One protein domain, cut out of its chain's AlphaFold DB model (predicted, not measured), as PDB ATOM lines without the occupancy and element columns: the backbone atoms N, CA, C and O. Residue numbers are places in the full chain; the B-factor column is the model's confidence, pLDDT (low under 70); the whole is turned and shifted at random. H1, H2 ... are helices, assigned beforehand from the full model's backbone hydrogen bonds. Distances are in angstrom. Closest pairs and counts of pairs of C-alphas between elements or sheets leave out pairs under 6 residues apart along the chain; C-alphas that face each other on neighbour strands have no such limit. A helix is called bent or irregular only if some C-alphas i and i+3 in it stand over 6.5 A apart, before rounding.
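This is residues 2 to 147 of the 268 residues of the protein "Variable surface protein" of Plasmodium gonderi (UniProt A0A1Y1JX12). Two long helices, H3 and H4, lie side by side as a hairpin at the core, with H1 crossing them on one side and H5 folding back across the other. H7 packs across H1 and H4, while short H2 packs on H3 and short H6 on H4. The 146 printed residues include seven named helices, H1 to H7 in chain order, and no named strand: the class is all helix. The whole is compact, with a radius of gyration of the C-alphas of 14.8 A and spans of 44 by 37 by 30 A.

H1, residues 2 to 21, begins at C-alpha 2 (240.846, 259.853, 371.641) and is 29.9 A long. H2 is residues 28 to 35. H3, residues 47 to 67, measures 30.3 A; H4, residues 72 to 91, 29.0 A; H5, residues 96 to 114, 28.0 A. H6 is residues 121 to 126. H7, residues 129 to 146, measures 25.4 A and ends at C-alpha 146 (235.650, 244.283, 370.238). H5 and H6 are only just irregular: C-alphas 97 and 100 are 6.9 A apart, 122 and 125 6.6 A.

H4 is the hub, touching five helices. It forms hairpins with H3, at a shallow tilt of 8 degrees (closest C-alphas Ile 63 and Glu 75, 6.3 A), and with H5, at a steep tilt of 43 degrees (Tyr 87 and Ile 99, 6.1 A). H1, with residues 11 to 16 alone, touches H4 (Ala 15 and His 78, 5.6 A). H7 touches H4 (His 84 and Leu 132, 6.4 A) and is about perpendicular to it, at 83 degrees. H6 touches H4 (Leu 80 and Tyr 123, 6.9 A). H2 touches H3 (Cys 34 and Cys 53, 5.9 A). H5 and H7 are apart. Every O i to N i+4 pair is within hydrogen-bond range in H1, H3 and H7; the counts are 3 of 4 in H2, 14 of 16 in H4, 13 of 15 in H5 and 0 of 2 in H6, where 1 of 3 O i to N i+3 pairs is.

The farthest C-alphas, of Val 2 and Asn 45, are 44.3 A apart. The printed part has no cut; the link from H2 to H3 is long. Mean pLDDT of the printed part is 81.4; residues 2 to 4, 23 to 26, 68, 70 to 74, 113 to 117 and 124 are under 70.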
ATOM      1  N   VAL A   2     240.993 261.325 371.679       47.53
ATOM      2  CA  VAL A   2     240.846 259.853 371.641       47.53
ATOM      3  C   VAL A   2     239.397 259.401 371.364       47.53
ATOM      4  O   VAL A   2     239.199 258.532 370.521       47.53
ATOM      5  N   ASP A   3     238.388 260.060 371.949       58.94
ATOM      6  CA  ASP A   3     236.976 259.641 371.812       58.94
ATOM      7  C   ASP A   3     236.417 259.717 370.389       58.94
ATOM      8  O   ASP A   3     235.722 258.806 369.945       58.94
ATOM      9  N   LYS A   4     236.775 260.763 369.630       64.19
ATOM     10  CA  LYS A   4     236.275 260.934 368.256       64.19
ATOM     11  C   LYS A   4     236.760 259.825 367.325       64.19
ATOM     12  O   LYS A   4     236.019 259.405 366.447       64.19
ATOM     13  N   ASN A   5     237.983 259.333 367.529       71.56
ATOM     14  CA  ASN A   5     238.523 258.241 366.721       71.56
ATOM     15  C   ASN A   5     237.844 256.910 367.061       71.56
ATOM     16  O   ASN A   5     237.584 256.118 366.162       71.56
ATOM     17  N   TYR A   6     237.529 256.668 368.336       75.44
ATOM     18  CA  TYR A   6     236.859 255.437 368.750       75.44
ATOM     19  C   TYR A   6     235.420 255.362 368.235       75.44
ATOM     20  O   TYR A   6     235.032 254.365 367.625       75.44
ATOM     21  N   GLU A   7     234.650 256.439 368.405       82.69
ATOM     22  CA  GLU A   7     233.287 256.543 367.874       82.69
ATOM     23  C   GLU A   7     233.268 256.348 366.352       82.69
ATOM     24  O   GLU A   7     232.429 255.626 365.813       82.69
ATOM     25  N   TYR A   8     234.255 256.915 365.659       82.44
ATOM     26  CA  TYR A   8     234.409 256.748 364.223       82.44
ATOM     27  C   TYR A   8     234.624 255.289 363.807       82.44
ATOM     28  O   TYR A   8     233.945 254.785 362.910       82.44
ATOM     29  N   ILE A   9     235.542 254.585 364.476       84.81
ATOM     30  CA  ILE A   9     235.841 253.184 364.162       84.81
ATOM     31  C   ILE A   9     234.656 252.275 364.519       84.81
ATOM     32  O   ILE A   9     234.342 251.350 363.766       84.81
ATOM     33  N   LYS A  10     233.928 252.578 365.599       86.56
ATOM     34  CA  LYS A  10     232.680 251.886 365.938       86.56
ATOM     35  C   LYS A  10     231.659 251.981 364.801       86.56
ATOM     36  O   LYS A  10     231.124 250.958 364.374       86.56
ATOM     37  N   ARG A  11     231.449 253.174 364.239       88.06
ATOM     38  CA  ARG A  11     230.531 253.369 363.102       88.06
ATOM     39  C   ARG A  11     231.013 252.658 361.827       88.06
ATOM     40  O   ARG A  11     230.194 252.151 361.063       88.06
ATOM     41  N   LEU A  12     232.327 252.520 361.616       86.81
ATOM     42  CA  LEU A  12     232.869 251.665 360.543       86.81
ATOM     43  C   LEU A  12     232.538 250.179 360.753       86.81
ATOM     44  O   LEU A  12     232.317 249.454 359.785       86.81
ATOM     45  N   SER A  13     232.464 249.710 362.000       87.88
ATOM     46  CA  SER A  13     232.030 248.342 362.302       87.88
ATOM     47  C   SER A  13     230.567 248.103 361.925       87.88
ATOM     48  O   SER A  13     230.242 247.075 361.335       87.88
ATOM     49  N   GLU A  14     229.686 249.064 362.195       88.56
ATOM     50  CA  GLU A  14     228.280 249.005 361.766       88.56
ATOM     51  C   GLU A  14     228.175 248.954 360.234       88.56
ATOM     52  O   GLU A  14     227.451 248.127 359.674       88.56
ATOM     53  N   ALA A  15     228.975 249.777 359.551       90.31
ATOM     54  CA  ALA A  15     229.079 249.791 358.098       90.31
ATOM     55  C   ALA A  15     229.550 248.437 357.524       90.31
ATOM     56  O   ALA A  15     229.037 248.023 356.476       90.31
ATOM     57  N   ASN A  16     230.445 247.721 358.220       89.31
ATOM     58  CA  ASN A  16     230.837 246.349 357.878       89.31
ATOM     59  C   ASN A  16     229.675 245.368 357.997       89.31
ATOM     60  O   ASN A  16     229.418 244.624 357.055       89.31
ATOM     61  N   ILE A  17     228.947 245.381 359.116       88.25
ATOM     62  CA  ILE A  17     227.799 244.485 359.318       88.25
ATOM     63  C   ILE A  17     226.795 244.654 358.175       88.25
ATOM     64  O   ILE A  17     226.311 243.667 357.626       88.25
ATOM     65  N   THR A  18     226.523 245.896 357.768       90.31
ATOM     66  CA  THR A  18     225.697 246.174 356.592       90.31
ATOM     67  C   THR A  18     226.305 245.573 355.321       90.31
ATOM     68  O   THR A  18     225.624 244.824 354.637       90.31
ATOM     69  N   MET A  19     227.587 245.816 355.031       91.00
ATOM     70  CA  MET A  19     228.264 245.279 353.839       91.00
ATOM     71  C   MET A  19     228.211 243.748 353.753       91.00
ATOM     72  O   MET A  19     228.081 243.198 352.661       91.00
ATOM     73  N   GLN A  20     228.313 243.048 354.885       87.88
ATOM     74  CA  GLN A  20     228.215 241.584 354.916       87.88
ATOM     75  C   GLN A  20     226.785 241.087 354.699       87.88
ATOM     76  O   GLN A  20     226.599 240.018 354.136       87.88
ATOM     77  N   LYS A  21     225.760 241.842 355.110       87.06
ATOM     78  CA  LYS A  21     224.359 241.469 354.846       87.06
ATOM     79  C   LYS A  21     224.009 241.562 353.360       87.06
ATOM     80  O   LYS A  21     223.210 240.771 352.874       87.06
ATOM     81  N   GLU A  22     224.662 242.463 352.635       81.12
ATOM     82  CA  GLU A  22     224.451 242.706 351.201       81.12
ATOM     83  C   GLU A  22     225.093 241.634 350.283       81.12
ATOM     84  O   GLU A  22     225.198 241.821 349.074       81.12
ATOM     85  N   THR A  23     225.542 240.488 350.819       68.88
ATOM     86  CA  THR A  23     226.230 239.437 350.038       68.88
ATOM     87  C   THR A  23     225.316 238.529 349.202       68.88
ATOM     88  O   THR A  23     225.830 237.685 348.467       68.88
ATOM     89  N   THR A  24     223.987 238.631 349.315       58.28
ATOM     90  CA  THR A  24     223.082 237.521 348.940       58.28
ATOM     91  C   THR A  24     222.099 237.782 347.802       58.28
ATOM     92  O   THR A  24     221.559 236.819 347.261       58.28
ATOM     93  N   THR A  25     221.896 239.017 347.351       58.19
ATOM     94  CA  THR A  25     221.006 239.299 346.212       58.19
ATOM     95  C   THR A  25     221.810 239.586 344.951       58.19
ATOM     96  O   THR A  25     222.194 240.721 344.676       58.19
ATOM     97  N   PHE A  26     222.063 238.536 344.164       61.94
ATOM     98  CA  PHE A  26     222.528 238.663 342.782       61.94
ATOM     99  C   PHE A  26     221.403 239.256 341.925       61.94
ATOM    100  O   PHE A  26     220.662 238.531 341.260       61.94
ATOM    101  N   ASP A  27     221.244 240.576 341.967       72.94
ATOM    102  CA  ASP A  27     220.371 241.270 341.031       72.94
ATOM    103  C   ASP A  27     221.000 241.207 339.628       72.94
ATOM    104  O   ASP A  27     222.153 241.609 339.430       72.94
ATOM    105  N   LYS A  28     220.240 240.711 338.641       79.38
ATOM    106  CA  LYS A  28     220.636 240.709 337.219       79.38
ATOM    107  C   LYS A  28     221.000 242.116 336.734       79.38
ATOM    108  O   LYS A  28     221.808 242.265 335.819       79.38
ATOM    109  N   VAL A  29     220.441 243.150 337.363       79.88
ATOM    110  CA  VAL A  29     220.773 244.553 337.107       79.88
ATOM    111  C   VAL A  29     222.253 244.834 337.400       79.88
ATOM    112  O   VAL A  29     222.930 245.459 336.582       79.88
ATOM    113  N   TYR A  30     222.800 244.331 338.512       85.69
ATOM    114  CA  TYR A  30     224.209 244.547 338.861       85.69
ATOM    115  C   TYR A  30     225.168 243.771 337.965       85.69
ATOM    116  O   TYR A  30     226.269 244.251 337.701       85.69
ATOM    117  N   GLU A  31     224.746 242.622 337.444       85.44
ATOM    118  CA  GLU A  31     225.547 241.843 336.502       85.44
ATOM    119  C   GLU A  31     225.857 242.636 335.230       85.44
ATOM    120  O   GLU A  31     227.014 242.694 334.813       85.44
ATOM    121  N   GLY A  32     224.864 243.330 334.664       85.88
ATOM    122  CA  GLY A  32     225.081 244.210 333.514       85.88
ATOM    123  C   GLY A  32     226.114 245.304 333.801       85.88
ATOM    124  O   GLY A  32     227.004 245.558 332.988       85.88
ATOM    125  N   TYR A  33     226.055 245.913 334.986       86.00
ATOM    126  CA  TYR A  33     227.005 246.953 335.384       86.00
ATOM    127  C   TYR A  33     228.413 246.413 335.607       86.00
ATOM    128  O   TYR A  33     229.383 246.995 335.119       86.00
ATOM    129  N   CYS A  34     228.526 245.289 336.306       87.56
ATOM    130  CA  CYS A  34     229.806 244.670 336.605       87.56
ATOM    131  C   CYS A  34     230.486 244.120 335.352       87.56
ATOM    132  O   CYS A  34     231.702 244.217 335.246       87.56
ATOM    133  N   ASN A  35     229.728 243.630 334.370       86.19
ATOM    134  CA  ASN A  35     230.288 243.202 333.088       86.19
ATOM    135  C   ASN A  35     230.870 244.391 332.299       86.19
ATOM    136  O   ASN A  35     231.908 244.253 331.652       86.19
ATOM    137  N   ASN A  36     230.267 245.577 332.423       83.12
ATOM    138  CA  ASN A  36     230.684 246.798 331.724       83.12
ATOM    139  C   ASN A  36     231.848 247.559 332.400       83.12
ATOM    140  O   ASN A  36     232.313 248.576 331.873       83.12
ATOM    141  N   LEU A  37     232.355 247.103 333.552       86.12
ATOM    142  CA  LEU A  37     233.467 247.750 334.262       86.12
ATOM    143  C   LEU A  37     234.814 247.551 333.551       86.12
ATOM    144  O   LEU A  37     235.614 246.708 333.929       86.12
ATOM    145  N   ASN A  38     235.125 248.341 332.529       82.44
ATOM    146  CA  ASN A  38     236.401 248.182 331.820       82.44
ATOM    147  C   ASN A  38     237.593 248.823 332.565       82.44
ATOM    148  O   ASN A  38     238.048 249.903 332.181       82.44
ATOM    149  N   ILE A  39     238.078 248.210 333.645       82.75
ATOM    150  CA  ILE A  39     239.234 248.701 334.406       82.75
ATOM    151  C   ILE A  39     240.458 247.852 334.076       82.75
ATOM    152  O   ILE A  39     240.418 246.625 334.143       82.75
ATOM    153  N   ARG A  40     241.567 248.518 333.732       79.56
ATOM    154  CA  ARG A  40     242.846 247.849 333.475       79.56
ATOM    155  C   ARG A  40     243.219 246.992 334.687       79.56
ATOM    156  O   ARG A  40     243.132 247.468 335.813       79.56
ATOM    157  N   ASP A  41     243.618 245.747 334.437       77.31
ATOM    158  CA  ASP A  41     244.029 244.773 335.457       77.31
ATOM    159  C   ASP A  41     242.918 244.304 336.424       77.31
ATOM    160  O   ASP A  41     243.208 243.623 337.411       77.31
ATOM    161  N   PHE A  42     241.651 244.605 336.115       79.12
ATOM    162  CA  PHE A  42     240.468 244.073 336.791       79.12
ATOM    163  C   PHE A  42     239.661 243.234 335.790       79.12
ATOM    164  O   PHE A  42     238.986 243.756 334.904       79.12
ATOM    165  N   ASN A  43     239.777 241.909 335.886       80.12
ATOM    166  CA  ASN A  43     239.124 241.000 334.948       80.12
ATOM    167  C   ASN A  43     237.686 240.703 335.396       80.12
ATOM    168  O   ASN A  43     237.477 239.856 336.258       80.12
ATOM    169  N   ASN A  44     236.687 241.343 334.788       73.12
ATOM    170  CA  ASN A  44     235.273 241.114 335.133       73.12
ATOM    171  C   ASN A  44     234.794 239.677 334.887       73.12
ATOM    172  O   ASN A  44     233.775 239.273 335.445       73.12
ATOM    173  N   ASN A  45     235.521 238.905 334.074       79.62
ATOM    174  CA  ASN A  45     235.215 237.497 333.837       79.62
ATOM    175  C   ASN A  45     235.696 236.600 334.988       79.62
ATOM    176  O   ASN A  45     235.258 235.457 335.102       79.62
ATOM    177  N   ASP A  46     236.578 237.100 335.859       86.88
ATOM    178  CA  ASP A  46     236.968 236.404 337.079       86.88
ATOM    179  C   ASP A  46     235.802 236.421 338.077       86.88
ATOM    180  O   ASP A  46     235.304 237.475 338.493       86.88
ATOM    181  N   MET A  47     235.387 235.229 338.508       86.06
ATOM    182  CA  MET A  47     234.285 235.055 339.452       86.06
ATOM    183  C   MET A  47     234.502 235.825 340.766       86.06
ATOM    184  O   MET A  47     233.535 236.297 341.366       86.06
ATOM    185  N   GLN A  48     235.743 235.976 341.236       86.50
ATOM    186  CA  GLN A  48     236.036 236.728 342.453       86.50
ATOM    187  C   GLN A  48     235.844 238.233 342.256       86.50
ATOM    188  O   GLN A  48     235.257 238.882 343.121       86.50
ATOM    189  N   TYR A  49     236.300 238.792 341.134       86.31
ATOM    190  CA  TYR A  49     236.099 240.214 340.833       86.31
ATOM    191  C   TYR A  49     234.623 240.533 340.604       86.31
ATOM    192  O   TYR A  49     234.132 241.545 341.108       86.31
ATOM    193  N   LYS A  50     233.884 239.621 339.966       87.75
ATOM    194  CA  LYS A  50     232.428 239.726 339.823       87.75
ATOM    195  C   LYS A  50     231.716 239.758 341.178       87.75
ATOM    196  O   LYS A  50     230.875 240.623 341.401       87.75
ATOM    197  N   LYS A  51     232.102 238.884 342.117       89.69
ATOM    198  CA  LYS A  51     231.578 238.896 343.496       89.69
ATOM    199  C   LYS A  51     231.875 240.213 344.214       89.69
ATOM    200  O   LYS A  51     230.974 240.774 344.831       89.69
ATOM    201  N   ILE A  52     233.105 240.723 344.101       90.62
ATOM    202  CA  ILE A  52     233.495 242.008 344.703       90.62
ATOM    203  C   ILE A  52     232.639 243.143 344.139       90.62
ATOM    204  O   ILE A  52     232.106 243.946 344.902       90.62
ATOM    205  N   CYS A  53     232.476 243.187 342.817       91.06
ATOM    206  CA  CYS A  53     231.670 244.206 342.166       91.06
ATOM    207  C   CYS A  53     230.197 244.136 342.586       91.06
ATOM    208  O   CYS A  53     229.631 245.156 342.966       91.06
ATOM    209  N   HIS A  54     229.583 242.950 342.581       90.38
ATOM    210  CA  HIS A  54     228.186 242.798 342.993       90.38
ATOM    211  C   HIS A  54     227.960 243.242 344.435       90.38
ATOM    212  O   HIS A  54     227.031 244.000 344.698       90.38
ATOM    213  N   GLN A  55     228.828 242.819 345.354       92.06
ATOM    214  CA  GLN A  55     228.714 243.211 346.755       92.06
ATOM    215  C   GLN A  55     228.880 244.728 346.921       92.06
ATOM    216  O   GLN A  55     228.088 245.357 347.622       92.06
ATOM    217  N   ALA A  56     229.842 245.335 346.218       92.50
ATOM    218  CA  ALA A  56     230.008 246.784 346.212       92.50
ATOM    219  C   ALA A  56     228.767 247.508 345.663       92.50
ATOM    220  O   ALA A  56     228.336 248.496 346.248       92.50
ATOM    221  N   MET A  57     228.167 247.014 344.577       90.56
ATOM    222  CA  MET A  57     226.973 247.618 343.974       90.56
ATOM    223  C   MET A  57     225.740 247.501 344.873       90.56
ATOM    224  O   MET A  57     225.047 248.500 345.063       90.56
ATOM    225  N   SER A  58     225.503 246.336 345.488       90.44
ATOM    226  CA  SER A  58     224.416 246.162 346.467       90.44
ATOM    227  C   SER A  58     224.597 247.108 347.653       90.44
ATOM    228  O   SER A  58     223.665 247.792 348.073       90.44
ATOM    229  N   TYR A  59     225.834 247.250 348.130       92.06
ATOM    230  CA  TYR A  59     226.140 248.184 349.201       92.06
ATOM    231  C   TYR A  59     225.942 249.649 348.803       92.06
ATOM    232  O   TYR A  59     225.370 250.417 349.571       92.06
ATOM    233  N   ILE A  60     226.347 250.064 347.601       90.00
ATOM    234  CA  ILE A  60     226.084 251.429 347.124       90.00
ATOM    235  C   ILE A  60     224.577 251.685 347.055       90.00
ATOM    236  O   ILE A  60     224.115 252.735 347.503       90.00
ATOM    237  N   TYR A  61     223.791 250.723 346.575       87.38
ATOM    238  CA  TYR A  61     222.335 250.833 346.600       87.38
ATOM    239  C   TYR A  61     221.794 251.005 348.028       87.38
ATOM    240  O   TYR A  61     220.928 251.856 348.259       87.38
ATOM    241  N   HIS A  62     222.353 250.286 349.005       87.56
ATOM    242  CA  HIS A  62     222.030 250.477 350.417       87.56
ATOM    243  C   HIS A  62     222.285 251.924 350.868       87.56
ATOM    244  O   HIS A  62     221.384 252.554 351.430       87.56
ATOM    245  N   ILE A  63     223.463 252.486 350.572       88.38
ATOM    246  CA  ILE A  63     223.817 253.886 350.889       88.38
ATOM    247  C   ILE A  63     222.792 254.842 350.277       88.38
ATOM    248  O   ILE A  63     222.224 255.699 350.953       88.38
ATOM    249  N   ILE A  64     222.479 254.635 349.000       85.31
ATOM    250  CA  ILE A  64     221.512 255.431 348.247       85.31
ATOM    251  C   ILE A  64     220.120 255.377 348.879       85.31
ATOM    252  O   ILE A  64     219.409 256.387 348.899       85.31
ATOM    253  N   SER A  65     219.706 254.207 349.359       82.00
ATOM    254  CA  SER A  65     218.409 254.013 350.004       82.00
ATOM    255  C   SER A  65     218.322 254.767 351.335       82.00
ATOM    256  O   SER A  65     217.313 255.426 351.586       82.00
ATOM    257  N   LYS A  66     219.400 254.762 352.133       78.69
ATOM    258  CA  LYS A  66     219.503 255.503 353.398       78.69
ATOM    259  C   LYS A  66     219.527 257.010 353.192       78.69
ATOM    260  O   LYS A  66     218.798 257.718 353.878       78.69
ATOM    261  N   ASN A  67     220.249 257.496 352.186       73.94
ATOM    262  CA  ASN A  67     220.283 258.923 351.859       73.94
ATOM    263  C   ASN A  67     218.901 259.516 351.560       73.94
ATOM    264  O   ASN A  67     218.673 260.690 351.828       73.94
ATOM    265  N   ARG A  68     217.936 258.713 351.075       66.50
ATOM    266  CA  ARG A  68     216.537 259.167 350.902       66.50
ATOM    267  C   ARG A  68     215.894 259.643 352.208       66.50
ATOM    268  O   ARG A  68     214.896 260.351 352.150       66.50
ATOM    269  N   LYS A  69     216.425 259.220 353.355       71.12
ATOM    270  CA  LYS A  69     215.903 259.508 354.692       71.12
ATOM    271  C   LYS A  69     216.598 260.702 355.370       71.12
ATOM    272  O   LYS A  69     216.326 260.949 356.535       71.12
ATOM    273  N   ASN A  70     217.445 261.453 354.650       64.06
ATOM    274  CA  ASN A  70     218.199 262.626 355.136       64.06
ATOM    275  C   ASN A  70     219.223 262.342 356.260       64.06
ATOM    276  O   ASN A  70     219.567 263.232 357.034       64.06
ATOM    277  N   GLU A  71     219.769 261.128 356.333       65.88
ATOM    278  CA  GLU A  71     220.836 260.769 357.282       65.88
ATOM    279  C   GLU A  71     222.240 261.101 356.719       65.88
ATOM    280  O   GLU A  71     223.042 260.205 356.457       65.88
ATOM    281  N   HIS A  72     222.563 262.381 356.503       63.12
ATOM    282  CA  HIS A  72     223.821 262.788 355.843       63.12
ATOM    283  C   HIS A  72     225.107 262.325 356.558       63.12
ATOM    284  O   HIS A  72     226.068 261.925 355.898       63.12
ATOM    285  N   ASP A  73     225.122 262.285 357.894       64.12
ATOM    286  CA  ASP A  73     226.278 261.785 358.657       64.12
ATOM    287  C   ASP A  73     226.520 260.280 358.450       64.12
ATOM    288  O   ASP A  73     227.613 259.779 358.727       64.12
ATOM    289  N   SER A  74     225.505 259.542 357.991       67.00
ATOM    290  CA  SER A  74     225.553 258.106 357.694       67.00
ATOM    291  C   SER A  74     226.245 257.847 356.353       67.00
ATOM    292  O   SER A  74     227.068 256.935 356.248       67.00
ATOM    293  N   GLU A  75     225.995 258.698 355.349       76.06
ATOM    294  CA  GLU A  75     226.578 258.582 354.006       76.06
ATOM    295  C   GLU A  75     228.104 258.532 354.058       76.06
ATOM    296  O   GLU A  75     228.729 257.621 353.516       76.06
ATOM    297  N   SER A  76     228.690 259.496 354.762       81.19
ATOM    298  CA  SER A  76     230.133 259.705 354.815       81.19
ATOM    299  C   SER A  76     230.891 258.474 355.319       81.19
ATOM    300  O   SER A  76     231.875 258.032 354.722       81.19
ATOM    301  N   ILE A  77     230.386 257.847 356.383       86.31
ATOM    302  CA  ILE A  77     230.996 256.645 356.955       86.31
ATOM    303  C   ILE A  77     230.800 255.424 356.067       86.31
ATOM    304  O   ILE A  77     231.735 254.638 355.914       86.31
ATOM    305  N   HIS A  78     229.632 255.265 355.445       90.19
ATOM    306  CA  HIS A  78     229.408 254.149 354.534       90.19
ATOM    307  C   HIS A  78     230.272 254.259 353.269       90.19
ATOM    308  O   HIS A  78     230.853 253.268 352.827       90.19
ATOM    309  N   CYS A  79     230.428 255.463 352.724       90.44
ATOM    310  CA  CYS A  79     231.323 255.744 351.606       90.44
ATOM    311  C   CYS A  79     232.782 255.423 351.938       90.44
ATOM    312  O   CYS A  79     233.457 254.731 351.171       90.44
ATOM    313  N   LEU A  80     233.256 255.876 353.101       88.88
ATOM    314  CA  LEU A  80     234.602 255.552 353.552       88.88
ATOM    315  C   LEU A  80     234.783 254.049 353.752       88.88
ATOM    316  O   LEU A  80     235.791 253.483 353.330       88.88
ATOM    317  N   TYR A  81     233.805 253.401 354.380       91.12
ATOM    318  CA  TYR A  81     233.857 251.972 354.624       91.12
ATOM    319  C   TYR A  81     233.923 251.178 353.317       91.12
ATOM    320  O   TYR A  81     234.723 250.252 353.213       91.12
ATOM    321  N   LEU A  82     233.137 251.552 352.302       92.50
ATOM    322  CA  LEU A  82     233.194 250.931 350.978       92.50
ATOM    323  C   LEU A  82     234.605 251.022 350.383       92.50
ATOM    324  O   LEU A  82     235.124 250.022 349.884       92.50
ATOM    325  N   TYR A  83     235.243 252.191 350.469       90.31
ATOM    326  CA  TYR A  83     236.601 252.364 349.961       90.31
ATOM    327  C   TYR A  83     237.612 251.522 350.755       90.31
ATOM    328  O   TYR A  83     238.399 250.786 350.163       90.31
ATOM    329  N   HIS A  84     237.533 251.537 352.087       89.19
ATOM    330  CA  HIS A  84     238.342 250.679 352.959       89.19
ATOM    331  C   HIS A  84     238.151 249.179 352.654       89.19
ATOM    332  O   HIS A  84     239.113 248.414 352.604       89.19
ATOM    333  N   TRP A  85     236.917 248.741 352.414       91.75
ATOM    334  CA  TRP A  85     236.605 247.349 352.107       91.75
ATOM    335  C   TRP A  85     237.184 246.918 350.755       91.75
ATOM    336  O   TRP A  85     237.809 245.859 350.666       91.75
ATOM    337  N   LEU A  86     237.052 247.757 349.718       91.19
ATOM    338  CA  LEU A  86     237.706 247.530 348.424       91.19
ATOM    339  C   LEU A  86     239.227 247.495 348.578       91.19
ATOM    340  O   LEU A  86     239.873 246.631 347.986       91.19
ATOM    341  N   TYR A  87     239.775 248.400 349.399       88.56
ATOM    342  CA  TYR A  87     241.193 248.441 349.736       88.56
ATOM    343  C   TYR A  87     241.662 247.085 350.262       88.56
ATOM    344  O   TYR A  87     242.500 246.438 349.644       88.56
ATOM    345  N   HIS A  88     241.039 246.587 351.328       86.44
ATOM    346  CA  HIS A  88     241.403 245.307 351.934       86.44
ATOM    347  C   HIS A  88     241.254 244.123 350.964       86.44
ATOM    348  O   HIS A  88     242.145 243.285 350.872       86.44
ATOM    349  N   LYS A  89     240.159 244.052 350.194       88.69
ATOM    350  CA  LYS A  89     239.895 242.925 349.276       88.69
ATOM    351  C   LYS A  89     240.836 242.852 348.074       88.69
ATOM    352  O   LYS A  89     241.001 241.774 347.501       88.69
ATOM    353  N   LEU A  90     241.401 243.982 347.654       84.31
ATOM    354  CA  LEU A  90     242.242 244.071 346.457       84.31
ATOM    355  C   LEU A  90     243.726 244.263 346.785       84.31
ATOM    356  O   LEU A  90     244.573 243.834 346.000       84.31
ATOM    357  N   MET A  91     244.065 244.831 347.946       78.56
ATOM    358  CA  MET A  91     245.450 244.930 348.416       78.56
ATOM    359  C   MET A  91     246.053 243.581 348.764       78.56
ATOM    360  O   MET A  91     247.196 243.335 348.393       78.56
ATOM    361  N   GLU A  92     245.276 242.672 349.358       72.62
ATOM    362  CA  GLU A  92     245.692 241.275 349.569       72.62
ATOM    363  C   GLU A  92     246.113 240.579 348.262       72.62
ATOM    364  O   GLU A  92     246.810 239.572 348.279       72.62
ATOM    365  N   LYS A  93     245.715 241.138 347.112       74.44
ATOM    366  CA  LYS A  93     246.020 240.634 345.770       74.44
ATOM    367  C   LYS A  93     247.090 241.450 345.031       74.44
ATOM    368  O   LYS A  93     247.308 241.213 343.845       74.44
ATOM    369  N   GLY A  94     247.715 242.434 345.683       74.81
ATOM    370  CA  GLY A  94     248.740 243.297 345.083       74.81
ATOM    371  C   GLY A  94     248.204 244.300 344.051       74.81
ATOM    372  O   GLY A  94     248.916 244.649 343.113       74.81
ATOM    373  N   LYS A  95     246.942 244.738 344.176       76.88
ATOM    374  CA  LYS A  95     246.244 245.582 343.179       76.88
ATOM    375  C   LYS A  95     245.880 246.990 343.684       76.88
ATOM    376  O   LYS A  95     244.873 247.556 343.261       76.88
ATOM    377  N   GLY A  96     246.696 247.566 344.570       73.94
ATOM    378  CA  GLY A  96     246.461 248.874 345.213       73.94
ATOM    379  C   GLY A  96     246.188 250.038 344.265       73.94
ATOM    380  O   GLY A  96     245.264 250.824 344.469       73.94
ATOM    381  N   ASN A  97     246.924 250.086 343.158       76.31
ATOM    382  CA  ASN A  97     246.805 251.118 342.130       76.31
ATOM    383  C   ASN A  97     245.428 251.159 341.437       76.31
ATOM    384  O   ASN A  97     245.045 252.193 340.892       76.31
ATOM    385  N   ILE A  98     244.665 250.061 341.463       85.38
ATOM    386  CA  ILE A  98     243.359 249.958 340.794       85.38
ATOM    387  C   ILE A  98     242.225 250.459 341.688       85.38
ATOM    388  O   ILE A  98     241.188 250.889 341.186       85.38
ATOM    389  N   ILE A  99     242.407 250.433 343.006       87.88
ATOM    390  CA  ILE A  99     241.321 250.543 343.988       87.88
ATOM    391  C   ILE A  99     240.599 251.881 343.860       87.88
ATOM    392  O   ILE A  99     239.371 251.905 343.774       87.88
ATOM    393  N   LYS A 100     241.356 252.977 343.727       86.44
ATOM    394  CA  LYS A 100     240.793 254.309 343.475       86.44
ATOM    395  C   LYS A 100     239.970 254.343 342.185       86.44
ATOM    396  O   LYS A 100     238.835 254.809 342.186       86.44
ATOM    397  N   SER A 101     240.515 253.802 341.095       88.56
ATOM    398  CA  SER A 101     239.833 253.788 339.795       88.56
ATOM    399  C   SER A 101     238.561 252.936 339.809       88.56
ATOM    400  O   SER A 101     237.558 253.316 339.208       88.56
ATOM    401  N   LEU A 102     238.573 251.813 340.531       90.06
ATOM    402  CA  LEU A 102     237.409 250.955 340.706       90.06
ATOM    403  C   LEU A 102     236.332 251.659 341.520       90.06
ATOM    404  O   LEU A 102     235.184 251.700 341.086       90.06
ATOM    405  N   PHE A 103     236.703 252.251 342.653       90.06
ATOM    406  CA  PHE A 103     235.786 253.016 343.488       90.06
ATOM    407  C   PHE A 103     235.120 254.148 342.693       90.06
ATOM    408  O   PHE A 103     233.895 254.224 342.639       90.06
ATOM    409  N   GLU A 104     235.903 254.960 341.977       88.44
ATOM    410  CA  GLU A 104     235.369 256.046 341.146       88.44
ATOM    411  C   GLU A 104     234.426 255.547 340.046       88.44
ATOM    412  O   GLU A 104     233.400 256.176 339.777       88.44
ATOM    413  N   ARG A 105     234.735 254.414 339.407       89.62
ATOM    414  CA  ARG A 105     233.859 253.852 338.374       89.62
ATOM    415  C   ARG A 105     232.571 253.275 338.931       89.62
ATOM    416  O   ARG A 105     231.529 253.482 338.315       89.62
ATOM    417  N   LEU A 106     232.628 252.591 340.071       90.06
ATOM    418  CA  LEU A 106     231.436 252.093 340.754       90.06
ATOM    419  C   LEU A 106     230.495 253.253 341.101       90.06
ATOM    420  O   LEU A 106     229.298 253.172 340.834       90.06
ATOM    421  N   LEU A 107     231.026 254.368 341.611       88.94
ATOM    422  CA  LEU A 107     230.223 255.564 341.879       88.94
ATOM    423  C   LEU A 107     229.652 256.179 340.594       88.94
ATOM    424  O   LEU A 107     228.456 256.450 340.529       88.94
ATOM    425  N   LYS A 108     230.468 256.318 339.540       87.50
ATOM    426  CA  LYS A 108     230.040 256.904 338.259       87.50
ATOM    427  C   LYS A 108     228.906 256.124 337.589       87.50
ATOM    428  O   LYS A 108     227.986 256.733 337.055       87.50
ATOM    429  N   ILE A 109     228.964 254.791 337.612       84.69
ATOM    430  CA  ILE A 109     227.870 253.944 337.112       84.69
ATOM    431  C   ILE A 109     226.576 254.324 337.843       84.69
ATOM    432  O   ILE A 109     225.564 254.631 337.216       84.69
ATOM    433  N   ASN A 110     226.620 254.409 339.169       78.00
ATOM    434  CA  ASN A 110     225.439 254.751 339.953       78.00
ATOM    435  C   ASN A 110     224.917 256.172 339.688       78.00
ATOM    436  O   ASN A 110     223.702 256.349 339.612       78.00
ATOM    437  N   GLU A 111     225.793 257.159 339.469       81.31
ATOM    438  CA  GLU A 111     225.392 258.518 339.061       81.31
ATOM    439  C   GLU A 111     224.578 258.499 337.759       81.31
ATOM    440  O   GLU A 111     223.523 259.130 337.676       81.31
ATOM    441  N   THR A 112     225.033 257.736 336.761       75.50
ATOM    442  CA  THR A 112     224.370 257.673 335.450       75.50
ATOM    443  C   THR A 112     223.017 256.969 335.480       75.50
ATOM    444  O   THR A 112     222.118 257.363 334.744       75.50
ATOM    445  N   PHE A 113     222.851 255.946 336.321       68.69
ATOM    446  CA  PHE A 113     221.655 255.098 336.286       68.69
ATOM    447  C   PHE A 113     220.600 255.461 337.333       68.69
ATOM    448  O   PHE A 113     219.418 255.209 337.113       68.69
ATOM    449  N   LEU A 114     220.988 256.057 338.465       67.56
ATOM    450  CA  LEU A 114     220.072 256.282 339.591       67.56
ATOM    451  C   LEU A 114     219.612 257.741 339.737       67.56
ATOM    452  O   LEU A 114     218.859 258.022 340.672       67.56
ATOM    453  N   TYR A 115     220.017 258.642 338.826       63.00
ATOM    454  CA  TYR A 115     219.632 260.067 338.786       63.00
ATOM    455  C   TYR A 115     219.762 260.767 340.147       63.00
ATOM    456  O   TYR A 115     218.888 261.518 340.585       63.00
ATOM    457  N   ARG A 116     220.845 260.475 340.865       63.22
ATOM    458  CA  ARG A 116     221.086 260.999 342.209       63.22
ATOM    459  C   ARG A 116     222.412 261.716 342.255       63.22
ATOM    460  O   ARG A 116     223.359 261.300 341.597       63.22
ATOM    461  N   GLY A 117     222.423 262.814 343.010       65.31
ATOM    462  CA  GLY A 117     223.597 263.651 343.213       65.31
ATOM    463  C   GLY A 117     224.831 262.846 343.617       65.31
ATOM    464  O   GLY A 117     224.729 261.700 344.047       65.31
ATOM    465  N   LEU A 118     225.990 263.482 343.454       71.38
ATOM    466  CA  LEU A 118     227.326 262.927 343.677       71.38
ATOM    467  C   LEU A 118     227.421 262.226 345.049       71.38
ATOM    468  O   LEU A 118     227.662 262.887 346.059       71.38
ATOM    469  N   LEU A 119     227.237 260.901 345.079       81.56
ATOM    470  CA  LEU A 119     227.477 260.082 346.270       81.56
ATOM    471  C   LEU A 119     228.944 260.164 346.647       81.56
ATOM    472  O   LEU A 119     229.817 260.141 345.776       81.56
ATOM    473  N   CYS A 120     229.222 260.195 347.947       83.81
ATOM    474  CA  CYS A 120     230.594 260.148 348.448       83.81
ATOM    475  C   CYS A 120     231.479 261.294 347.916       83.81
ATOM    476  O   CYS A 120     232.703 261.144 347.844       83.81
ATOM    477  N   LYS A 121     230.883 262.433 347.524       79.69
ATOM    478  CA  LYS A 121     231.590 263.552 346.875       79.69
ATOM    479  C   LYS A 121     232.792 264.023 347.687       79.69
ATOM    480  O   LYS A 121     233.860 264.259 347.121       79.69
ATOM    481  N   ASP A 122     232.622 264.091 349.001       76.00
ATOM    482  CA  ASP A 122     233.649 264.572 349.920       76.00
ATOM    483  C   ASP A 122     234.842 263.613 350.001       76.00
ATOM    484  O   ASP A 122     235.974 264.053 350.178       76.00
ATOM    485  N   TYR A 123     234.626 262.312 349.786       72.50
ATOM    486  CA  TYR A 123     235.658 261.272 349.885       72.50
ATOM    487  C   TYR A 123     236.448 261.064 348.601       72.50
ATOM    488  O   TYR A 123     237.590 260.611 348.649       72.50
ATOM    489  N   ARG A 124     235.871 261.427 347.451       69.38
ATOM    490  CA  ARG A 124     236.494 261.237 346.134       69.38
ATOM    491  C   ARG A 124     237.879 261.887 346.031       69.38
ATOM    492  O   ARG A 124     238.764 261.342 345.375       69.38
ATOM    493  N   ASN A 125     238.063 263.028 346.694       70.19
ATOM    494  CA  ASN A 125     239.270 263.846 346.570       70.19
ATOM    495  C   ASN A 125     240.057 264.018 347.877       70.19
ATOM    496  O   ASN A 125     241.159 264.555 347.827       70.19
ATOM    497  N   SER A 126     239.506 263.617 349.025       70.06
ATOM    498  CA  SER A 126     240.069 263.986 350.331       70.06
ATOM    499  C   SER A 126     240.980 262.936 350.949       70.06
ATOM    500  O   SER A 126     241.891 263.321 351.671       70.06
ATOM    501  N   ILE A 127     240.770 261.641 350.676       77.44
ATOM    502  CA  ILE A 127     241.512 260.590 351.375       77.44
ATOM    503  C   ILE A 127     242.721 260.098 350.578       77.44
ATOM    504  O   ILE A 127     242.626 259.683 349.417       77.44
ATOM    505  N   THR A 128     243.876 260.140 351.225       82.69
ATOM    506  CA  THR A 128     245.140 259.618 350.709       82.69
ATOM    507  C   THR A 128     245.260 258.113 350.956       82.69
ATOM    508  O   THR A 128     244.631 257.547 351.851       82.69
ATOM    509  N   GLU A 129     246.115 257.442 350.184       79.31
ATOM    510  CA  GLU A 129     246.434 256.021 350.398       79.31
ATOM    511  C   GLU A 129     247.003 255.765 351.805       79.31
ATOM    512  O   GLU A 129     246.627 254.802 352.471       79.31
ATOM    513  N   TYR A 130     247.841 256.678 352.299       83.38
ATOM    514  CA  TYR A 130     248.389 256.621 353.654       83.38
ATOM    515  C   TYR A 130     247.297 256.665 354.735       83.38
ATOM    516  O   TYR A 130     247.340 255.902 355.704       83.38
ATOM    517  N   GLU A 131     246.289 257.523 354.573       83.44
ATOM    518  CA  GLU A 131     245.157 257.597 355.501       83.44
ATOM    519  C   GLU A 131     244.308 256.326 355.476       83.44
ATOM    520  O   GLU A 131     243.865 255.881 356.535       83.44
ATOM    521  N   LEU A 132     244.139 255.694 354.310       80.88
ATOM    522  CA  LEU A 132     243.452 254.404 354.188       80.88
ATOM    523  C   LEU A 132     244.215 253.274 354.883       80.88
ATOM    524  O   LEU A 132     243.597 252.491 355.604       80.88
ATOM    525  N   ILE A 133     245.542 253.209 354.727       83.12
ATOM    526  CA  ILE A 133     246.397 252.247 355.444       83.12
ATOM    527  C   ILE A 133     246.229 252.425 356.950       83.12
ATOM    528  O   ILE A 133     245.944 251.470 357.675       83.12
ATOM    529  N   LYS A 134     246.358 253.666 357.426       86.69
ATOM    530  CA  LYS A 134     246.208 253.996 358.844       86.69
ATOM    531  C   LYS A 134     244.823 253.615 359.363       86.69
ATOM    532  O   LYS A 134     244.717 253.034 360.443       86.69
ATOM    533  N   LEU A 135     243.773 253.920 358.602       84.38
ATOM    534  CA  LEU A 135     242.405 253.558 358.950       84.38
ATOM    535  C   LEU A 135     242.226 252.043 359.019       84.38
ATOM    536  O   LEU A 135     241.606 251.549 359.956       84.38
ATOM    537  N   SER A 136     242.801 251.313 358.066       83.81
ATOM    538  CA  SER A 136     242.739 249.855 358.029       83.81
ATOM    539  C   SER A 136     243.407 249.232 359.252       83.81
ATOM    540  O   SER A 136     242.811 248.388 359.917       83.81
ATOM    541  N   HIS A 137     244.591 249.717 359.633       85.81
ATOM    542  CA  HIS A 137     245.268 249.259 360.847       85.81
ATOM    543  C   HIS A 137     244.439 249.542 362.105       85.81
ATOM    544  O   HIS A 137     244.278 248.661 362.947       85.81
ATOM    545  N   LEU A 138     243.872 250.748 362.224       88.06
ATOM    546  CA  LEU A 138     243.008 251.114 363.350       88.06
ATOM    547  C   LEU A 138     241.748 250.245 363.419       88.06
ATOM    548  O   LEU A 138     241.363 249.804 364.500       88.06
ATOM    549  N   TYR A 139     241.126 249.976 362.273       85.56
ATOM    550  CA  TYR A 139     239.956 249.113 362.179       85.56
ATOM    551  C   TYR A 139     240.280 247.671 362.584       85.56
ATOM    552  O   TYR A 139     239.527 247.067 363.345       85.56
ATOM    553  N   ASN A 140     241.427 247.138 362.154       84.69
ATOM    554  CA  ASN A 140     241.878 245.797 362.533       84.69
ATOM    555  C   ASN A 140     242.135 245.689 364.041       84.69
ATOM    556  O   ASN A 140     241.679 244.736 364.668       84.69
ATOM    557  N   VAL A 141     242.786 246.691 364.643       88.62
ATOM    558  CA  VAL A 141     242.969 246.761 366.103       88.62
ATOM    559  C   VAL A 141     241.619 246.789 366.818       88.62
ATOM    560  O   VAL A 141     241.393 246.001 367.733       88.62
ATOM    561  N   TYR A 142     240.697 247.651 366.384       87.62
ATOM    562  CA  TYR A 142     239.354 247.719 366.961       87.62
ATOM    563  C   TYR A 142     238.621 246.385 366.865       87.62
ATOM    564  O   TYR A 142     237.976 245.977 367.830       87.62
ATOM    565  N   LYS A 143     238.730 245.703 365.721       85.19
ATOM    566  CA  LYS A 143     238.125 244.393 365.512       85.19
ATOM    567  C   LYS A 143     238.670 243.390 366.527       85.19
ATOM    568  O   LYS A 143     237.871 242.782 367.218       85.19
ATOM    569  N   CYS A 144     239.992 243.303 366.702       87.06
ATOM    570  CA  CYS A 144     240.612 242.411 367.689       87.06
ATOM    571  C   CYS A 144     240.132 242.656 369.133       87.06
ATOM    572  O   CYS A 144     240.023 241.705 369.912       87.06
ATOM    573  N   ILE A 145     239.885 243.923 369.485       86.31
ATOM    574  CA  ILE A 145     239.450 244.336 370.827       86.31
ATOM    575  C   ILE A 145     237.963 244.041 371.054       86.31
ATOM    576  O   ILE A 145     237.600 243.602 372.136       86.31
ATOM    577  N   ASN A 146     237.107 244.288 370.057       82.31
ATOM    578  CA  ASN A 146     235.650 244.283 370.238       82.31
ATOM    579  C   ASN A 146     234.936 243.026 369.731       82.31
ATOM    580  O   ASN A 146     233.739 242.887 369.966       82.31
ATOM    581  N   THR A 147     235.604 242.126 369.010       75.44
ATOM    582  CA  THR A 147     235.010 240.814 368.723       75.44
ATOM    583  C   THR A 147     235.122 239.943 369.967       75.44
ATOM    584  O   THR A 147     236.188 239.374 370.227       75.44
TER     585      THR A 147